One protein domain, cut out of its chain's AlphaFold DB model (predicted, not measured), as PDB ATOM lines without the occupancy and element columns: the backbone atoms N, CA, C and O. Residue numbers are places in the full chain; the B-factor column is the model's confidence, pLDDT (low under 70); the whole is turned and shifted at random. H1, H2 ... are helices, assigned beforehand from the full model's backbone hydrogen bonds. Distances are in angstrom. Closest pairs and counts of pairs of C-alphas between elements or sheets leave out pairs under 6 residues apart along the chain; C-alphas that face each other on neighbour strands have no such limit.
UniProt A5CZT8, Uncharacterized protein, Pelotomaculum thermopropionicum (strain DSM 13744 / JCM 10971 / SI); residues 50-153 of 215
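AT A GLANCE: This is residues 50 to 153 of the 215 residues of an uncharacterized protein of Pelotomaculum thermopropionicum (strain DSM 13744 / JCM 10971 / SI) (UniProt A5CZT8). The longest helix, H3, runs through the middle of a body built of helices, with H2 folded back from its first turns, residues 80 to 84, as a helical hairpin, H4 packed on its residues 89 to 93, H5 packed on its residues 82 to 89, and H6 crossing it near Leu 83. H1 spans from the last turns of H3 toward the beginning of H2, while H7 packs on H2 with residues 138 to 142 and runs on to the end of the long axis that lies away from H4 and H5. The printed part has 104 residues with seven named helices, H1 to H7 in order along the chain, and no named strand; the class is all helix. It is compact, with a radius of gyration of the C-alphas of 13.7 A, and the C-alphas span 41 by 31 by 21 A.

IN THESE COORDINATES: H1 covers residues 52 to 63 and is 17.3 A long from first to last C-alpha, beginning with C-alpha 52 at (-10.716, -47.271, -40.087). H2, residues 66 to 74, is 12.0 A long. H3, residues 80 to 96, is 24.3 A long, from C-alpha 80 at (-8.021, -22.338, -33.782) to C-alpha 96 at (-5.364, -46.246, -30.421). H4 covers residues 101 to 110 and is 14.8 A long, and H5 covers residues 114 to 118 and is 8.2 A long. H6, residues 121 to 133, is 19.6 A long. H7, residues 135 to 149, is 20.8 A long and ends with C-alpha 149 at (-27.489, -38.788, -25.564).

HOW THE PARTS SIT: H3 is the hub and touches five other helices. H1 only just touches it, with 3 pairs of C-alphas within 8 A; H1 touches with residues 53 to 57 alone and H3 with residues 92 to 96 alone, the closest C-alphas are those of Phe 57 and Leu 92, 7.0 A apart, and the two run opposite ways at a steep tilt of 60 degrees. H2 and H3 form a helical hairpin, opposite ways at a steep tilt of 41 degrees, with the C-alphas of Phe 74 and Cys 80 closest at 5.4 A. H4 touches residues 89 to 93 of H3 about perpendicular, at 85 degrees, closest at the C-alphas of Met 90 and Val 104, 6.7 A apart. H5 touches residues 82 to 89 of H3, closest at the C-alphas of Gln 82 and Glu 118, 6.8 A apart. H6 touches H3 with residues 123 to 128, about perpendicular at 86 degrees, and the closest C-alphas are those of Leu 83 and Ala 127, 5.1 A apart. H6 also touches H4 with residues 121 to 125, opposite ways at a steep tilt of 59 degrees, closest at the C-alphas of Asn 105 and Leu 121, 5.8 A apart. Farther out, H7 touches H2 with residues 138 to 142, opposite ways at a shallow tilt of 24 degrees, closest at the C-alphas of Ile 69 and Ile 138, 6.5 A apart. H7 is apart from H3. Every O i to N i+4 pair is within hydrogen-bond range in H1, H2, H3 and H7; in H4 it is 3 of 6, in H6 7 of 9, and in H5 0 of 1, where 2 of 2 O i to N i+3 pairs are within range.

THE WHOLE: The two C-alphas farthest apart are those of Ser 117 and Gln 153, at 41.8 A. The printed part has no cut, and the six links between the helices are tight. The mean pLDDT of the printed part is 92.3, and residue 153 is the one printed residue under 70.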
ATOM      1  N   GLU A  50      -3.621 -45.584 -41.866       90.12
ATOM      2  CA  GLU A  50      -4.790 -46.065 -41.143       90.12
ATOM      3  C   GLU A  50      -5.967 -45.094 -41.306       90.12
ATOM      4  O   GLU A  50      -5.840 -43.898 -41.063       90.12
ATOM      5  N   TRP A  51      -7.131 -45.609 -41.706       92.25
ATOM      6  CA  TRP A  51      -8.355 -44.814 -41.875       92.25
ATOM      7  C   TRP A  51      -9.542 -45.336 -41.054       92.25
ATOM      8  O   TRP A  51     -10.422 -44.572 -40.673       92.25
ATOM      9  N   GLY A  52      -9.567 -46.636 -40.739       92.06
ATOM     10  CA  GLY A  52     -10.716 -47.271 -40.087       92.06
ATOM     11  C   GLY A  52     -11.033 -46.693 -38.705       92.06
ATOM     12  O   GLY A  52     -12.170 -46.291 -38.460       92.06
ATOM     13  N   LEU A  53     -10.036 -46.621 -37.814       91.38
ATOM     14  CA  LEU A  53     -10.224 -46.054 -36.474       91.38
ATOM     15  C   LEU A  53     -10.569 -44.565 -36.519       91.38
ATOM     16  O   LEU A  53     -11.448 -44.127 -35.781       91.38
ATOM     17  N   GLU A  54      -9.919 -43.812 -37.405       94.00
ATOM     18  CA  GLU A  54     -10.190 -42.389 -37.617       94.00
ATOM     19  C   GLU A  54     -11.661 -42.158 -37.991       94.00
ATOM     20  O   GLU A  54     -12.332 -41.358 -37.343       94.00
ATOM     21  N   LEU A  55     -12.196 -42.929 -38.943       94.44
ATOM     22  CA  LEU A  55     -13.578 -42.791 -39.400       94.44
ATOM     23  C   LEU A  55     -14.599 -43.117 -38.305       94.44
ATOM     24  O   LEU A  55     -15.583 -42.391 -38.136       94.44
ATOM     25  N   ILE A  56     -14.391 -44.207 -37.560       94.75
ATOM     26  CA  ILE A  56     -15.292 -44.600 -36.464       94.75
ATOM     27  C   ILE A  56     -15.261 -43.538 -35.366       94.75
ATOM     28  O   ILE A  56     -16.304 -43.114 -34.863       94.75
ATOM     29  N   PHE A  57     -14.061 -43.092 -35.002       95.12
ATOM     30  CA  PHE A  57     -13.885 -42.104 -33.955       95.12
ATOM     31  C   PHE A  57     -14.470 -40.747 -34.343       95.12
ATOM     32  O   PHE A  57     -15.111 -40.118 -33.504       95.12
ATOM     33  N   TRP A  58     -14.347 -40.331 -35.606       95.44
ATOM     34  CA  TRP A  58     -14.970 -39.107 -36.105       95.44
ATOM     35  C   TRP A  58     -16.491 -39.106 -35.913       95.44
ATOM     36  O   TRP A  58     -17.049 -38.111 -35.458       95.44
ATOM     37  N   HIS A  59     -17.168 -40.228 -36.180       93.75
ATOM     38  CA  HIS A  59     -18.614 -40.325 -35.946       93.75
ATOM     39  C   HIS A  59     -18.958 -40.147 -34.463       93.75
ATOM     40  O   HIS A  59     -19.877 -39.406 -34.123       93.75
ATOM     41  N   LEU A  60     -18.206 -40.787 -33.562       91.75
ATOM     42  CA  LEU A  60     -18.396 -40.604 -32.118       91.75
ATOM     43  C   LEU A  60     -18.140 -39.153 -31.692       91.75
ATOM     44  O   LEU A  60     -18.902 -38.593 -30.903       91.75
ATOM     45  N   TRP A  61     -17.088 -38.544 -32.236       94.12
ATOM     46  CA  TRP A  61     -16.712 -37.158 -31.985       94.12
ATOM     47  C   TRP A  61     -17.818 -36.175 -32.383       94.12
ATOM     48  O   TRP A  61     -18.135 -35.258 -31.617       94.12
ATOM     49  N   ASP A  62     -18.439 -36.401 -33.542       92.81
ATOM     50  CA  ASP A  62     -19.553 -35.602 -34.059       92.81
ATOM     51  C   ASP A  62     -20.843 -35.806 -33.248       92.81
ATOM     52  O   ASP A  62     -21.479 -34.836 -32.829       92.81
ATOM     53  N   HIS A  63     -21.189 -37.053 -32.901       90.56
ATOM     54  CA  HIS A  63     -22.349 -37.338 -32.047       90.56
ATOM     55  C   HIS A  63     -22.249 -36.642 -30.679       90.56
ATOM     56  O   HIS A  63     -23.223 -36.036 -30.207       90.56
ATOM     57  N   LEU A  64     -21.053 -36.661 -30.079       90.56
ATOM     58  CA  LEU A  64     -20.728 -35.949 -28.839       90.56
ATOM     59  C   LEU A  64     -20.570 -34.431 -29.025       90.56
ATOM     60  O   LEU A  64     -20.374 -33.724 -28.039       90.56
ATOM     61  N   HIS A  65     -20.679 -33.921 -30.253       92.25
ATOM     62  CA  HIS A  65     -20.552 -32.505 -30.599       92.25
ATOM     63  C   HIS A  65     -19.242 -31.860 -30.107       92.25
ATOM     64  O   HIS A  65     -19.178 -30.660 -29.835       92.25
ATOM     65  N   LEU A  66     -18.175 -32.657 -29.989       93.19
ATOM     66  CA  LEU A  66     -16.894 -32.195 -29.454       93.19
ATOM     67  C   LEU A  66     -16.237 -31.161 -30.373       93.19
ATOM     68  O   LEU A  66     -15.651 -30.197 -29.890       93.19
ATOM     69  N   ASP A  67     -16.391 -31.318 -31.688       92.88
ATOM     70  CA  ASP A  67     -15.893 -30.355 -32.674       92.88
ATOM     71  C   ASP A  67     -16.498 -28.955 -32.471       92.88
ATOM     72  O   ASP A  67     -15.768 -27.965 -32.445       92.88
ATOM     73  N   GLY A  68     -17.812 -28.869 -32.234       92.81
ATOM     74  CA  GLY A  68     -18.492 -27.605 -31.941       92.81
ATOM     75  C   GLY A  68     -18.033 -26.986 -30.621       92.81
ATOM     76  O   GLY A  68     -17.657 -25.814 -30.584       92.81
ATOM     77  N   ILE A  69     -17.959 -27.792 -29.554       94.00
ATOM     78  CA  ILE A  69     -17.512 -27.338 -28.226       94.00
ATOM     79  C   ILE A  69     -16.095 -26.747 -28.289       94.00
ATOM     80  O   ILE A  69     -15.832 -25.691 -27.698       94.00
ATOM     81  N   LEU A  70     -15.177 -27.407 -29.003       94.81
ATOM     82  CA  LEU A  70     -13.800 -26.937 -29.145       94.81
ATOM     83  C   LEU A  70     -13.707 -25.693 -30.025       94.81
ATOM     84  O   LEU A  70     -13.038 -24.740 -29.632       94.81
ATOM     85  N   LYS A  71     -14.410 -25.650 -31.162       91.38
ATOM     86  CA  LYS A  71     -14.430 -24.468 -32.039       91.38
ATOM     87  C   LYS A  71     -14.956 -23.232 -31.319       91.38
ATOM     88  O   LYS A  71     -14.360 -22.163 -31.437       91.38
ATOM     89  N   ASP A  72     -16.011 -23.381 -30.526       92.56
ATOM     90  CA  ASP A  72     -16.571 -22.283 -29.738       92.56
ATOM     91  C   ASP A  72     -15.610 -21.809 -28.647       92.56
ATOM     92  O   ASP A  72     -15.474 -20.602 -28.408       92.56
ATOM     93  N   SER A  73     -14.938 -22.754 -27.986       93.12
ATOM     94  CA  SER A  73     -13.970 -22.459 -26.927       93.12
ATOM     95  C   SER A  73     -12.719 -21.788 -27.496       93.12
ATOM     96  O   SER A  73     -12.267 -20.781 -26.967       93.12
ATOM     97  N   PHE A  74     -12.203 -22.275 -28.624       94.00
ATOM     98  CA  PHE A  74     -10.944 -21.814 -29.216       94.00
ATOM     99  C   PHE A  74     -11.133 -20.693 -30.244       94.00
ATOM    100  O   PHE A  74     -10.157 -20.244 -30.836       94.00
ATOM    101  N   SER A  75     -12.363 -20.221 -30.467       90.75
ATOM    102  CA  SER A  75     -12.728 -19.257 -31.521       90.75
ATOM    103  C   SER A  75     -11.863 -17.990 -31.565       90.75
ATOM    104  O   SER A  75     -11.665 -17.419 -32.636       90.75
ATOM    105  N   ARG A  76     -11.330 -17.554 -30.418       90.25
ATOM    106  CA  ARG A  76     -10.480 -16.358 -30.284       90.25
ATOM    107  C   ARG A  76      -8.984 -16.632 -30.440       90.25
ATOM    108  O   ARG A  76      -8.208 -15.685 -30.550       90.25
ATOM    109  N   ALA A  77      -8.571 -17.894 -30.422       89.25
ATOM    110  CA  ALA A  77      -7.174 -18.268 -30.549       89.25
ATOM    111  C   ALA A  77      -6.710 -18.180 -32.009       89.25
ATOM    112  O   ALA A  77      -7.434 -18.530 -32.945       89.25
ATOM    113  N   TYR A  78      -5.461 -17.761 -32.206       88.81
ATOM    114  CA  TYR A  78      -4.793 -17.930 -33.493       88.81
ATOM    115  C   TYR A  78      -4.667 -19.429 -33.816       88.81
ATOM    116  O   TYR A  78      -4.508 -20.231 -32.900       88.81
ATOM    117  N   THR A  79      -4.779 -19.800 -35.096       91.06
ATOM    118  CA  THR A  79      -4.777 -21.205 -35.566       91.06
ATOM    119  C   THR A  79      -5.796 -22.120 -34.865       91.06
ATOM    120  O   THR A  79      -5.569 -23.316 -34.694       91.06
ATOM    121  N   CYS A  80      -6.973 -21.592 -34.496       91.12
ATOM    122  CA  CYS A  80      -8.021 -22.338 -33.782       91.12
ATOM    123  C   CYS A  80      -8.420 -23.675 -34.440       91.12
ATOM    124  O   CYS A  80      -8.726 -24.642 -33.736       91.12
ATOM    125  N   LYS A  81      -8.366 -23.761 -35.777       93.00
ATOM    126  CA  LYS A  81      -8.603 -25.004 -36.526       93.00
ATOM    127  C   LYS A  81      -7.535 -26.052 -36.216       93.00
ATOM    128  O   LYS A  81      -7.881 -27.149 -35.792       93.00
ATOM    129  N   GLN A  82      -6.256 -25.699 -36.350       96.12
ATOM    130  CA  GLN A  82      -5.136 -26.593 -36.048       96.12
ATOM    131  C   GLN A  82      -5.114 -26.985 -34.567       96.12
ATOM    132  O   GLN A  82      -4.822 -28.128 -34.239       96.12
ATOM    133  N   LEU A  83      -5.477 -26.073 -33.660       96.44
ATOM    134  CA  LEU A  83      -5.573 -26.387 -32.232       96.44
ATOM    135  C   LEU A  83      -6.689 -27.402 -31.944       96.44
ATOM    136  O   LEU A  83      -6.465 -28.350 -31.196       96.44
ATOM    137  N   SER A  84      -7.856 -27.257 -32.577       96.12
ATOM    138  CA  SER A  84      -8.964 -28.218 -32.440       96.12
ATOM    139  C   SER A  84      -8.593 -29.593 -33.010       96.12
ATOM    140  O   SER A  84      -8.806 -30.616 -32.361       96.12
ATOM    141  N   GLU A  85      -7.957 -29.618 -34.183       96.56
ATOM    142  CA  GLU A  85      -7.453 -30.844 -34.818       96.56
ATOM    143  C   GLU A  85      -6.333 -31.509 -34.002       96.56
ATOM    144  O   GLU A  85      -6.276 -32.734 -33.908       96.56
ATOM    145  N   ALA A  86      -5.480 -30.729 -33.330       97.38
ATOM    146  CA  ALA A  86      -4.470 -31.260 -32.420       97.38
ATOM    147  C   ALA A  86      -5.102 -31.946 -31.197       97.38
ATOM    148  O   ALA A  86      -4.614 -32.994 -30.766       97.38
ATOM    149  N   VAL A  87      -6.203 -31.406 -30.650       97.12
ATOM    150  CA  VAL A  87      -6.969 -32.090 -29.592       97.12
ATOM    151  C   VAL A  87      -7.555 -33.394 -30.122       97.12
ATOM    152  O   VAL A  87      -7.362 -34.432 -29.489       97.12
ATOM    153  N   TYR A  88      -8.202 -33.366 -31.290       96.88
ATOM    154  CA  TYR A  88      -8.742 -34.569 -31.929       96.88
ATOM    155  C   TYR A  88      -7.667 -35.653 -32.095       96.88
ATOM    156  O   TYR A  88      -7.849 -36.779 -31.632       96.88
ATOM    157  N   ALA A  89      -6.507 -35.294 -32.653       97.06
ATOM    158  CA  ALA A  89      -5.371 -36.194 -32.826       97.06
ATOM    159  C   ALA A  89      -4.876 -36.783 -31.495       97.06
ATOM    160  O   ALA A  89      -4.613 -37.981 -31.414       97.06
ATOM    161  N   MET A  90      -4.777 -35.971 -30.434       97.25
ATOM    162  CA  MET A  90      -4.354 -36.455 -29.114       97.25
ATOM    163  C   MET A  90      -5.355 -37.428 -28.490       97.25
ATOM    164  O   MET A  90      -4.928 -38.384 -27.840       97.25
ATOM    165  N   VAL A  91      -6.660 -37.197 -28.655       96.19
ATOM    166  CA  VAL A  91      -7.685 -38.101 -28.112       96.19
ATOM    167  C   VAL A  91      -7.751 -39.389 -28.929       96.19
ATOM    168  O   VAL A  91      -7.745 -40.468 -28.338       96.19
ATOM    169  N   LEU A  92      -7.722 -39.302 -30.262       95.94
ATOM    170  CA  LEU A  92      -7.677 -40.478 -31.133       95.94
ATOM    171  C   LEU A  92      -6.444 -41.340 -30.829       95.94
ATOM    172  O   LEU A  92      -6.567 -42.542 -30.596       95.94
ATOM    173  N   ASN A  93      -5.263 -40.720 -30.729       95.94
ATOM    174  CA  ASN A  93      -4.038 -41.424 -30.361       95.94
ATOM    175  C   ASN A  93      -4.146 -42.074 -28.972       95.94
ATOM    176  O   ASN A  93      -3.700 -43.200 -28.789       95.94
ATOM    177  N   ARG A  94      -4.796 -41.417 -28.002       94.31
ATOM    178  CA  ARG A  94      -4.988 -41.971 -26.652       94.31
ATOM    179  C   ARG A  94      -5.840 -43.243 -26.632       94.31
ATOM    180  O   ARG A  94      -5.697 -44.031 -25.701       94.31
ATOM    181  N   ILE A  95      -6.727 -43.417 -27.606       90.75
ATOM    182  CA  ILE A  95      -7.577 -44.608 -27.734       90.75
ATOM    183  C   ILE A  95      -6.856 -45.706 -28.522       90.75
ATOM    184  O   ILE A  95      -7.031 -46.882 -28.214       90.75
ATOM    185  N   SER A  96      -6.046 -45.322 -29.511       89.00
ATOM    186  CA  SER A  96      -5.364 -46.246 -30.421       89.00
ATOM    187  C   SER A  96      -4.004 -46.722 -29.899       89.00
ATOM    188  O   SER A  96      -3.836 -47.898 -29.590       89.00
ATOM    189  N   ASP A  97      -3.033 -45.813 -29.784       86.75
ATOM    190  CA  ASP A  97      -1.656 -46.094 -29.363       86.75
ATOM    191  C   ASP A  97      -1.140 -44.933 -28.494       86.75
ATOM    192  O   ASP A  97      -0.664 -43.930 -29.028       86.75
ATOM    193  N   PRO A  98      -1.300 -44.993 -27.158       91.00
ATOM    194  CA  PRO A  98      -1.029 -43.864 -26.273       91.00
ATOM    195  C   PRO A  98       0.440 -43.413 -26.286       91.00
ATOM    196  O   PRO A  98       1.296 -43.999 -25.620       91.00
ATOM    197  N   LEU A  99       0.725 -42.295 -26.958       93.19
ATOM    198  CA  LEU A  99       2.077 -41.749 -27.089       93.19
ATOM    199  C   LEU A  99       2.250 -40.374 -26.418       93.19
ATOM    200  O   LEU A  99       1.312 -39.668 -26.037       93.19
ATOM    201  N   SER A 100       3.514 -39.962 -26.268       93.56
ATOM    202  CA  SER A 100       3.863 -38.581 -25.894       93.56
ATOM    203  C   SER A 100       3.462 -37.596 -27.001       93.56
ATOM    204  O   SER A 100       3.317 -37.998 -28.143       93.56
ATOM    205  N   LYS A 101       3.376 -36.286 -26.726       94.06
ATOM    206  CA  LYS A 101       2.962 -35.265 -27.724       94.06
ATOM    207  C   LYS A 101       3.890 -35.245 -28.937       94.06
ATOM    208  O   LYS A 101       3.452 -35.163 -30.077       94.06
ATOM    209  N   ARG A 102       5.187 -35.420 -28.679       93.94
ATOM    210  CA  ARG A 102       6.199 -35.603 -29.720       93.94
ATOM    211  C   ARG A 102       6.022 -36.913 -30.491       93.94
ATOM    212  O   ARG A 102       6.354 -36.953 -31.668       93.94
ATOM    213  N   GLY A 103       5.533 -37.964 -29.835       95.44
ATOM    214  CA  GLY A 103       5.128 -39.214 -30.478       95.44
ATOM    215  C   GLY A 103       3.896 -39.027 -31.361       95.44
ATOM    216  O   GLY A 103       3.963 -39.375 -32.532       95.44
ATOM    217  N   VAL A 104       2.845 -38.367 -30.859       96.31
ATOM    218  CA  VAL A 104       1.635 -38.022 -31.630       96.31
ATOM    219  C   VAL A 104       2.000 -37.245 -32.893       96.31
ATOM    220  O   VAL A 104       1.571 -37.619 -33.974       96.31
ATOM    221  N   ASN A 105       2.867 -36.234 -32.792       96.62
ATOM    222  CA  ASN A 105       3.316 -35.454 -33.951       96.62
ATOM    223  C   ASN A 105       4.021 -36.289 -35.037       96.62
ATOM    224  O   ASN A 105       4.120 -35.839 -36.168       96.62
ATOM    225  N   ARG A 106       4.570 -37.464 -34.711       95.06
ATOM    226  CA  ARG A 106       5.092 -38.394 -35.729       95.06
ATOM    227  C   ARG A 106       3.995 -39.333 -36.218       95.06
ATOM    228  O   ARG A 106       3.871 -39.552 -37.411       95.06
ATOM    229  N   TRP A 107       3.196 -39.841 -35.286       95.56
ATOM    230  CA  TRP A 107       2.117 -40.791 -35.536       95.56
ATOM    231  C   TRP A 107       1.019 -40.244 -36.458       95.56
ATOM    232  O   TRP A 107       0.451 -41.000 -37.234       95.56
ATOM    233  N   ILE A 108       0.750 -38.933 -36.460       95.38
ATOM    234  CA  ILE A 108      -0.232 -38.339 -37.387       95.38
ATOM    235  C   ILE A 108       0.080 -38.611 -38.871       95.38
ATOM    236  O   ILE A 108      -0.829 -38.581 -39.697       95.38
ATOM    237  N   GLU A 109       1.335 -38.920 -39.221       93.75
ATOM    238  CA  GLU A 109       1.708 -39.305 -40.586       93.75
ATOM    239  C   GLU A 109       1.194 -40.692 -40.983       93.75
ATOM    240  O   GLU A 109       0.995 -40.953 -42.173       93.75
ATOM    241  N   GLU A 110       0.933 -41.552 -40.002       93.00
ATOM    242  CA  GLU A 110       0.450 -42.923 -40.171       93.00
ATOM    243  C   GLU A 110      -1.076 -42.978 -40.326       93.00
ATOM    244  O   GLU A 110      -1.606 -43.985 -40.787       93.00
ATOM    245  N   VAL A 111      -1.792 -41.892 -40.012       94.25
ATOM    246  CA  VAL A 111      -3.259 -41.813 -40.070       94.25
ATOM    247  C   VAL A 111      -3.723 -40.990 -41.266       94.25
ATOM    248  O   VAL A 111      -3.202 -39.913 -41.567       94.25
ATOM    249  N   TYR A 112      -4.740 -41.483 -41.969       94.38
ATOM    250  CA  TYR A 112      -5.365 -40.749 -43.059       94.38
ATOM    251  C   TYR A 112      -6.358 -39.727 -42.507       94.38
ATOM    252  O   TYR A 112      -7.523 -40.034 -42.266       94.38
ATOM    253  N   ARG A 113      -5.895 -38.488 -42.350       94.69
ATOM    254  CA  ARG A 113      -6.746 -37.317 -42.126       94.69
ATOM    255  C   ARG A 113      -6.085 -36.091 -42.752       94.69
ATOM    256  O   ARG A 113      -5.051 -35.657 -42.253       94.69
ATOM    257  N   PRO A 114      -6.642 -35.510 -43.829       94.75
ATOM    258  CA  PRO A 114      -5.996 -34.405 -44.538       94.75
ATOM    259  C   PRO A 114      -5.635 -33.212 -43.649       94.75
ATOM    260  O   PRO A 114      -4.576 -32.635 -43.834       94.75
ATOM    261  N   ALA A 115      -6.456 -32.886 -42.647       95.12
ATOM    262  CA  ALA A 115      -6.194 -31.778 -41.726       95.12
ATOM    263  C   ALA A 115      -4.921 -31.959 -40.873       95.12
ATOM    264  O   ALA A 115      -4.377 -30.978 -40.368       95.12
ATOM    265  N   PHE A 116      -4.420 -33.191 -40.717       95.81
ATOM    266  CA  PHE A 116      -3.205 -33.454 -39.948       95.81
ATOM    267  C   PHE A 116      -1.934 -32.942 -40.627       95.81
ATOM    268  O   PHE A 116      -0.957 -32.688 -39.931       95.81
ATOM    269  N   SER A 117      -1.941 -32.725 -41.946       94.56
ATOM    270  CA  SER A 117      -0.772 -32.188 -42.658       94.56
ATOM    271  C   SER A 117      -0.432 -30.745 -42.272       94.56
ATOM    272  O   SER A 117       0.684 -30.295 -42.515       94.56
ATOM    273  N   GLU A 118      -1.374 -30.021 -41.664       96.06
ATOM    274  CA  GLU A 118      -1.183 -28.653 -41.170       96.06
ATOM    275  C   GLU A 118      -0.751 -28.607 -39.694       96.06
ATOM    276  O   GLU A 118      -0.566 -27.528 -39.122       96.06
ATOM    277  N   LEU A 119      -0.637 -29.766 -39.038       97.31
ATOM    278  CA  LEU A 119      -0.272 -29.835 -37.631       97.31
ATOM    279  C   LEU A 119       1.241 -29.786 -37.447       97.31
ATOM    280  O   LEU A 119       2.029 -30.356 -38.192       97.31
ATOM    281  N   GLU A 120       1.636 -29.127 -36.366       96.69
ATOM    282  CA  GLU A 120       3.023 -28.974 -35.961       96.69
ATOM    283  C   GLU A 120       3.104 -29.215 -34.462       96.69
ATOM    284  O   GLU A 120       2.121 -29.043 -33.731       96.69
ATOM    285  N   LEU A 121       4.302 -29.540 -33.977       96.81
ATOM    286  CA  LEU A 121       4.504 -29.940 -32.588       96.81
ATOM    287  C   LEU A 121       3.954 -28.902 -31.598       96.81
ATOM    288  O   LEU A 121       3.386 -29.259 -30.567       96.81
ATOM    289  N   HIS A 122       4.098 -27.619 -31.923       96.44
ATOM    290  CA  HIS A 122       3.666 -26.520 -31.071       96.44
ATOM    291  C   HIS A 122       2.133 -26.434 -30.928       96.44
ATOM    292  O   HIS A 122       1.654 -26.003 -29.877       96.44
ATOM    293  N   HIS A 123       1.361 -26.889 -31.926       97.25
ATOM    294  CA  HIS A 123      -0.102 -26.931 -31.863       97.25
ATOM    295  C   HIS A 123      -0.586 -27.865 -30.747       97.25
ATOM    296  O   HIS A 123      -1.484 -27.501 -29.993       97.25
ATOM    297  N   PHE A 124       0.057 -29.024 -30.567       97.12
ATOM    298  CA  PHE A 124      -0.300 -29.982 -29.514       97.12
ATOM    299  C   PHE A 124      -0.121 -29.419 -28.107       97.12
ATOM    300  O   PHE A 124      -0.949 -29.676 -27.239       97.12
ATOM    301  N   TYR A 125       0.949 -28.659 -27.867       95.38
ATOM    302  CA  TYR A 125       1.189 -28.056 -26.555       95.38
ATOM    303  C   TYR A 125       0.239 -26.887 -26.293       95.38
ATOM    304  O   TYR A 125      -0.421 -26.880 -25.260       95.38
ATOM    305  N   ARG A 126       0.076 -25.972 -27.258       95.69
ATOM    306  CA  ARG A 126      -0.852 -24.833 -27.125       95.69
ATOM    307  C   ARG A 126      -2.305 -25.267 -26.946       95.69
ATOM    308  O   ARG A 126      -3.060 -24.625 -26.225       95.69
ATOM    309  N   ALA A 127      -2.700 -26.364 -27.588       96.12
ATOM    310  CA  ALA A 127      -4.031 -26.926 -27.413       96.12
ATOM    311  C   ALA A 127      -4.291 -27.356 -25.958       96.12
ATOM    312  O   ALA A 127      -5.409 -27.209 -25.476       96.12
ATOM    313  N   LEU A 128      -3.275 -27.850 -25.237       94.94
ATOM    314  CA  LEU A 128      -3.418 -28.219 -23.822       94.94
ATOM    315  C   LEU A 128      -3.631 -26.996 -22.932       94.94
ATOM    316  O   LEU A 128      -4.433 -27.076 -22.004       94.94
ATOM    317  N   ASP A 129      -2.967 -25.881 -23.236       93.88
ATOM    318  CA  ASP A 129      -3.150 -24.627 -22.500       93.88
ATOM    319  C   ASP A 129      -4.596 -24.125 -22.643       93.88
ATOM    320  O   ASP A 129      -5.247 -23.820 -21.647       93.88
ATOM    321  N   LEU A 130      -5.150 -24.151 -23.863       94.62
ATOM    322  CA  LEU A 130      -6.548 -23.768 -24.094       94.62
ATOM    323  C   LEU A 130      -7.555 -24.746 -23.479       94.62
ATOM    324  O   LEU A 130      -8.610 -24.329 -23.000       94.62
ATOM    325  N   LEU A 131      -7.256 -26.049 -23.482       95.00
ATOM    326  CA  LEU A 131      -8.083 -27.030 -22.778       95.00
ATOM    327  C   LEU A 131      -8.103 -26.760 -21.272       95.00
ATOM    328  O   LEU A 131      -9.154 -26.904 -20.652       95.00
ATOM    329  N   ALA A 132      -6.968 -26.369 -20.687       92.00
ATOM    330  CA  ALA A 132      -6.891 -26.003 -19.277       92.00
ATOM    331  C   ALA A 132      -7.672 -24.712 -18.989       92.00
ATOM    332  O   ALA A 132      -8.446 -24.676 -18.034       92.00
ATOM    333  N   GLU A 133      -7.534 -23.693 -19.844       92.88
ATOM    334  CA  GLU A 133      -8.252 -22.417 -19.726       92.88
ATOM    335  C   GLU A 133      -9.777 -22.592 -19.810       92.88
ATOM    336  O   GLU A 133     -10.527 -21.996 -19.037       92.88
ATOM    337  N   HIS A 134     -10.258 -23.436 -20.726       93.19
ATOM    338  CA  HIS A 134     -11.690 -23.640 -20.967       93.19
ATOM    339  C   HIS A 134     -12.263 -24.904 -20.316       93.19
ATOM    340  O   HIS A 134     -13.399 -25.282 -20.620       93.19
ATOM    341  N   LYS A 135     -11.515 -25.538 -19.402       90.00
ATOM    342  CA  LYS A 135     -11.852 -26.832 -18.789       90.00
ATOM    343  C   LYS A 135     -13.296 -26.895 -18.293       90.00
ATOM    344  O   LYS A 135     -14.054 -27.747 -18.742       90.00
ATOM    345  N   GLU A 136     -13.695 -25.973 -17.416       89.50
ATOM    346  CA  GLU A 136     -15.024 -25.998 -16.784       89.50
ATOM    347  C   GLU A 136     -16.163 -25.896 -17.807       89.50
ATOM    348  O   GLU A 136     -17.183 -26.579 -17.700       89.50
ATOM    349  N   ARG A 137     -15.987 -25.052 -18.832       91.56
ATOM    350  CA  ARG A 137     -16.971 -24.885 -19.905       91.56
ATOM    351  C   ARG A 137     -17.089 -26.164 -20.728       91.56
ATOM    352  O   ARG A 137     -18.205 -26.618 -20.975       91.56
ATOM    353  N   ILE A 138     -15.954 -26.733 -21.132       92.38
ATOM    354  CA  ILE A 138     -15.902 -27.960 -21.935       92.38
ATOM    355  C   ILE A 138     -16.531 -29.123 -21.160       92.38
ATOM    356  O   ILE A 138     -17.394 -29.812 -21.701       92.38
ATOM    357  N   GLU A 139     -16.170 -29.307 -19.886       89.38
ATOM    358  CA  GLU A 139     -16.730 -30.355 -19.021       89.38
ATOM    359  C   GLU A 139     -18.250 -30.216 -18.873       89.38
ATOM    360  O   GLU A 139     -18.977 -31.202 -18.999       89.38
ATOM    361  N   LYS A 140     -18.752 -28.992 -18.670       89.94
ATOM    362  CA  LYS A 140     -20.189 -28.734 -18.521       89.94
ATOM    363  C   LYS A 140     -20.978 -29.038 -19.793       89.94
ATOM    364  O   LYS A 140     -22.043 -29.651 -19.712       89.94
ATOM    365  N   GLU A 141     -20.492 -28.608 -20.954       91.06
ATOM    366  CA  GLU A 141     -21.175 -28.874 -22.226       91.06
ATOM    367  C   GLU A 141     -21.105 -30.357 -22.601       91.06
ATOM    368  O   GLU A 141     -22.122 -30.942 -22.986       91.06
ATOM    369  N   LEU A 142     -19.958 -31.005 -22.383       89.06
ATOM    370  CA  LEU A 142     -19.816 -32.445 -22.589       89.06
ATOM    371  C   LEU A 142     -20.745 -33.245 -21.668       89.06
ATOM    372  O   LEU A 142     -21.389 -34.197 -22.116       89.06
ATOM    373  N   PHE A 143     -20.866 -32.843 -20.402       85.44
ATOM    374  CA  PHE A 143     -21.781 -33.467 -19.450       85.44
ATOM    375  C   PHE A 143     -23.237 -33.363 -19.913       85.44
ATOM    376  O   PHE A 143     -23.919 -34.383 -19.999       85.44
ATOM    377  N   LYS A 144     -23.704 -32.164 -20.290       86.50
ATOM    378  CA  LYS A 144     -25.066 -31.969 -20.825       86.50
ATOM    379  C   LYS A 144     -25.315 -32.832 -22.059       86.50
ATOM    380  O   LYS A 144     -26.381 -33.435 -22.196       86.50
ATOM    381  N   ARG A 145     -24.331 -32.902 -22.959       86.38
ATOM    382  CA  ARG A 145     -24.450 -33.676 -24.194       86.38
ATOM    383  C   ARG A 145     -24.551 -35.171 -23.911       86.38
ATOM    384  O   ARG A 145     -25.433 -35.830 -24.451       86.38
ATOM    385  N   THR A 146     -23.710 -35.673 -23.015       83.56
ATOM    386  CA  THR A 146     -23.712 -37.075 -22.569       83.56
ATOM    387  C   THR A 146     -25.020 -37.421 -21.855       83.56
ATOM    388  O   THR A 146     -25.645 -38.432 -22.171       83.56
ATOM    389  N   GLN A 147     -25.495 -36.544 -20.964       82.69
ATOM    390  CA  GLN A 147     -26.775 -36.712 -20.277       82.69
ATOM    391  C   GLN A 147     -27.935 -36.844 -21.269       82.69
ATOM    392  O   GLN A 147     -28.767 -37.734 -21.114       82.69
ATOM    393  N   SER A 148     -27.971 -35.993 -22.297       83.81
ATOM    394  CA  SER A 148     -29.011 -36.032 -23.328       83.81
ATOM    395  C   SER A 148     -28.905 -37.263 -24.231       83.81
ATOM    396  O   SER A 148     -29.933 -37.857 -24.542       83.81
ATOM    397  N   LEU A 149     -27.697 -37.653 -24.653       83.38
ATOM    398  CA  LEU A 149     -27.489 -38.788 -25.564       83.38
ATOM    399  C   LEU A 149     -27.848 -40.130 -24.926       83.38
ATOM    400  O   LEU A 149     -28.424 -40.988 -25.589       83.38
ATOM    401  N   PHE A 150     -27.517 -40.307 -23.649       78.75
ATOM    402  CA  PHE A 150     -27.760 -41.556 -22.924       78.75
ATOM    403  C   PHE A 150     -28.981 -41.487 -22.001       78.75
ATOM    404  O   PHE A 150     -29.216 -42.417 -21.234       78.75
ATOM    405  N   ASN A 151     -29.742 -40.389 -22.061       78.44
ATOM    406  CA  ASN A 151     -30.901 -40.124 -21.212       78.44
ATOM    407  C   ASN A 151     -30.607 -40.398 -19.719       78.44
ATOM    408  O   ASN A 151     -31.387 -41.050 -19.021       78.44
ATOM    409  N   MET A 152     -29.430 -39.956 -19.256       73.56
ATOM    410  CA  MET A 152     -28.898 -40.308 -17.936       73.56
ATOM    411  C   MET A 152     -29.699 -39.629 -16.825       73.56
ATOM    412  O   MET A 152     -29.749 -38.398 -16.745       73.56
ATOM    413  N   GLN A 153     -30.242 -40.434 -15.916       66.81
ATOM    414  CA  GLN A 153     -30.720 -39.971 -14.617       66.81
ATOM    415  C   GLN A 153     -29.562 -40.066 -13.621       66.81
ATOM    416  O   GLN A 153     -28.963 -41.125 -13.428       66.81
TER     417      GLN A 153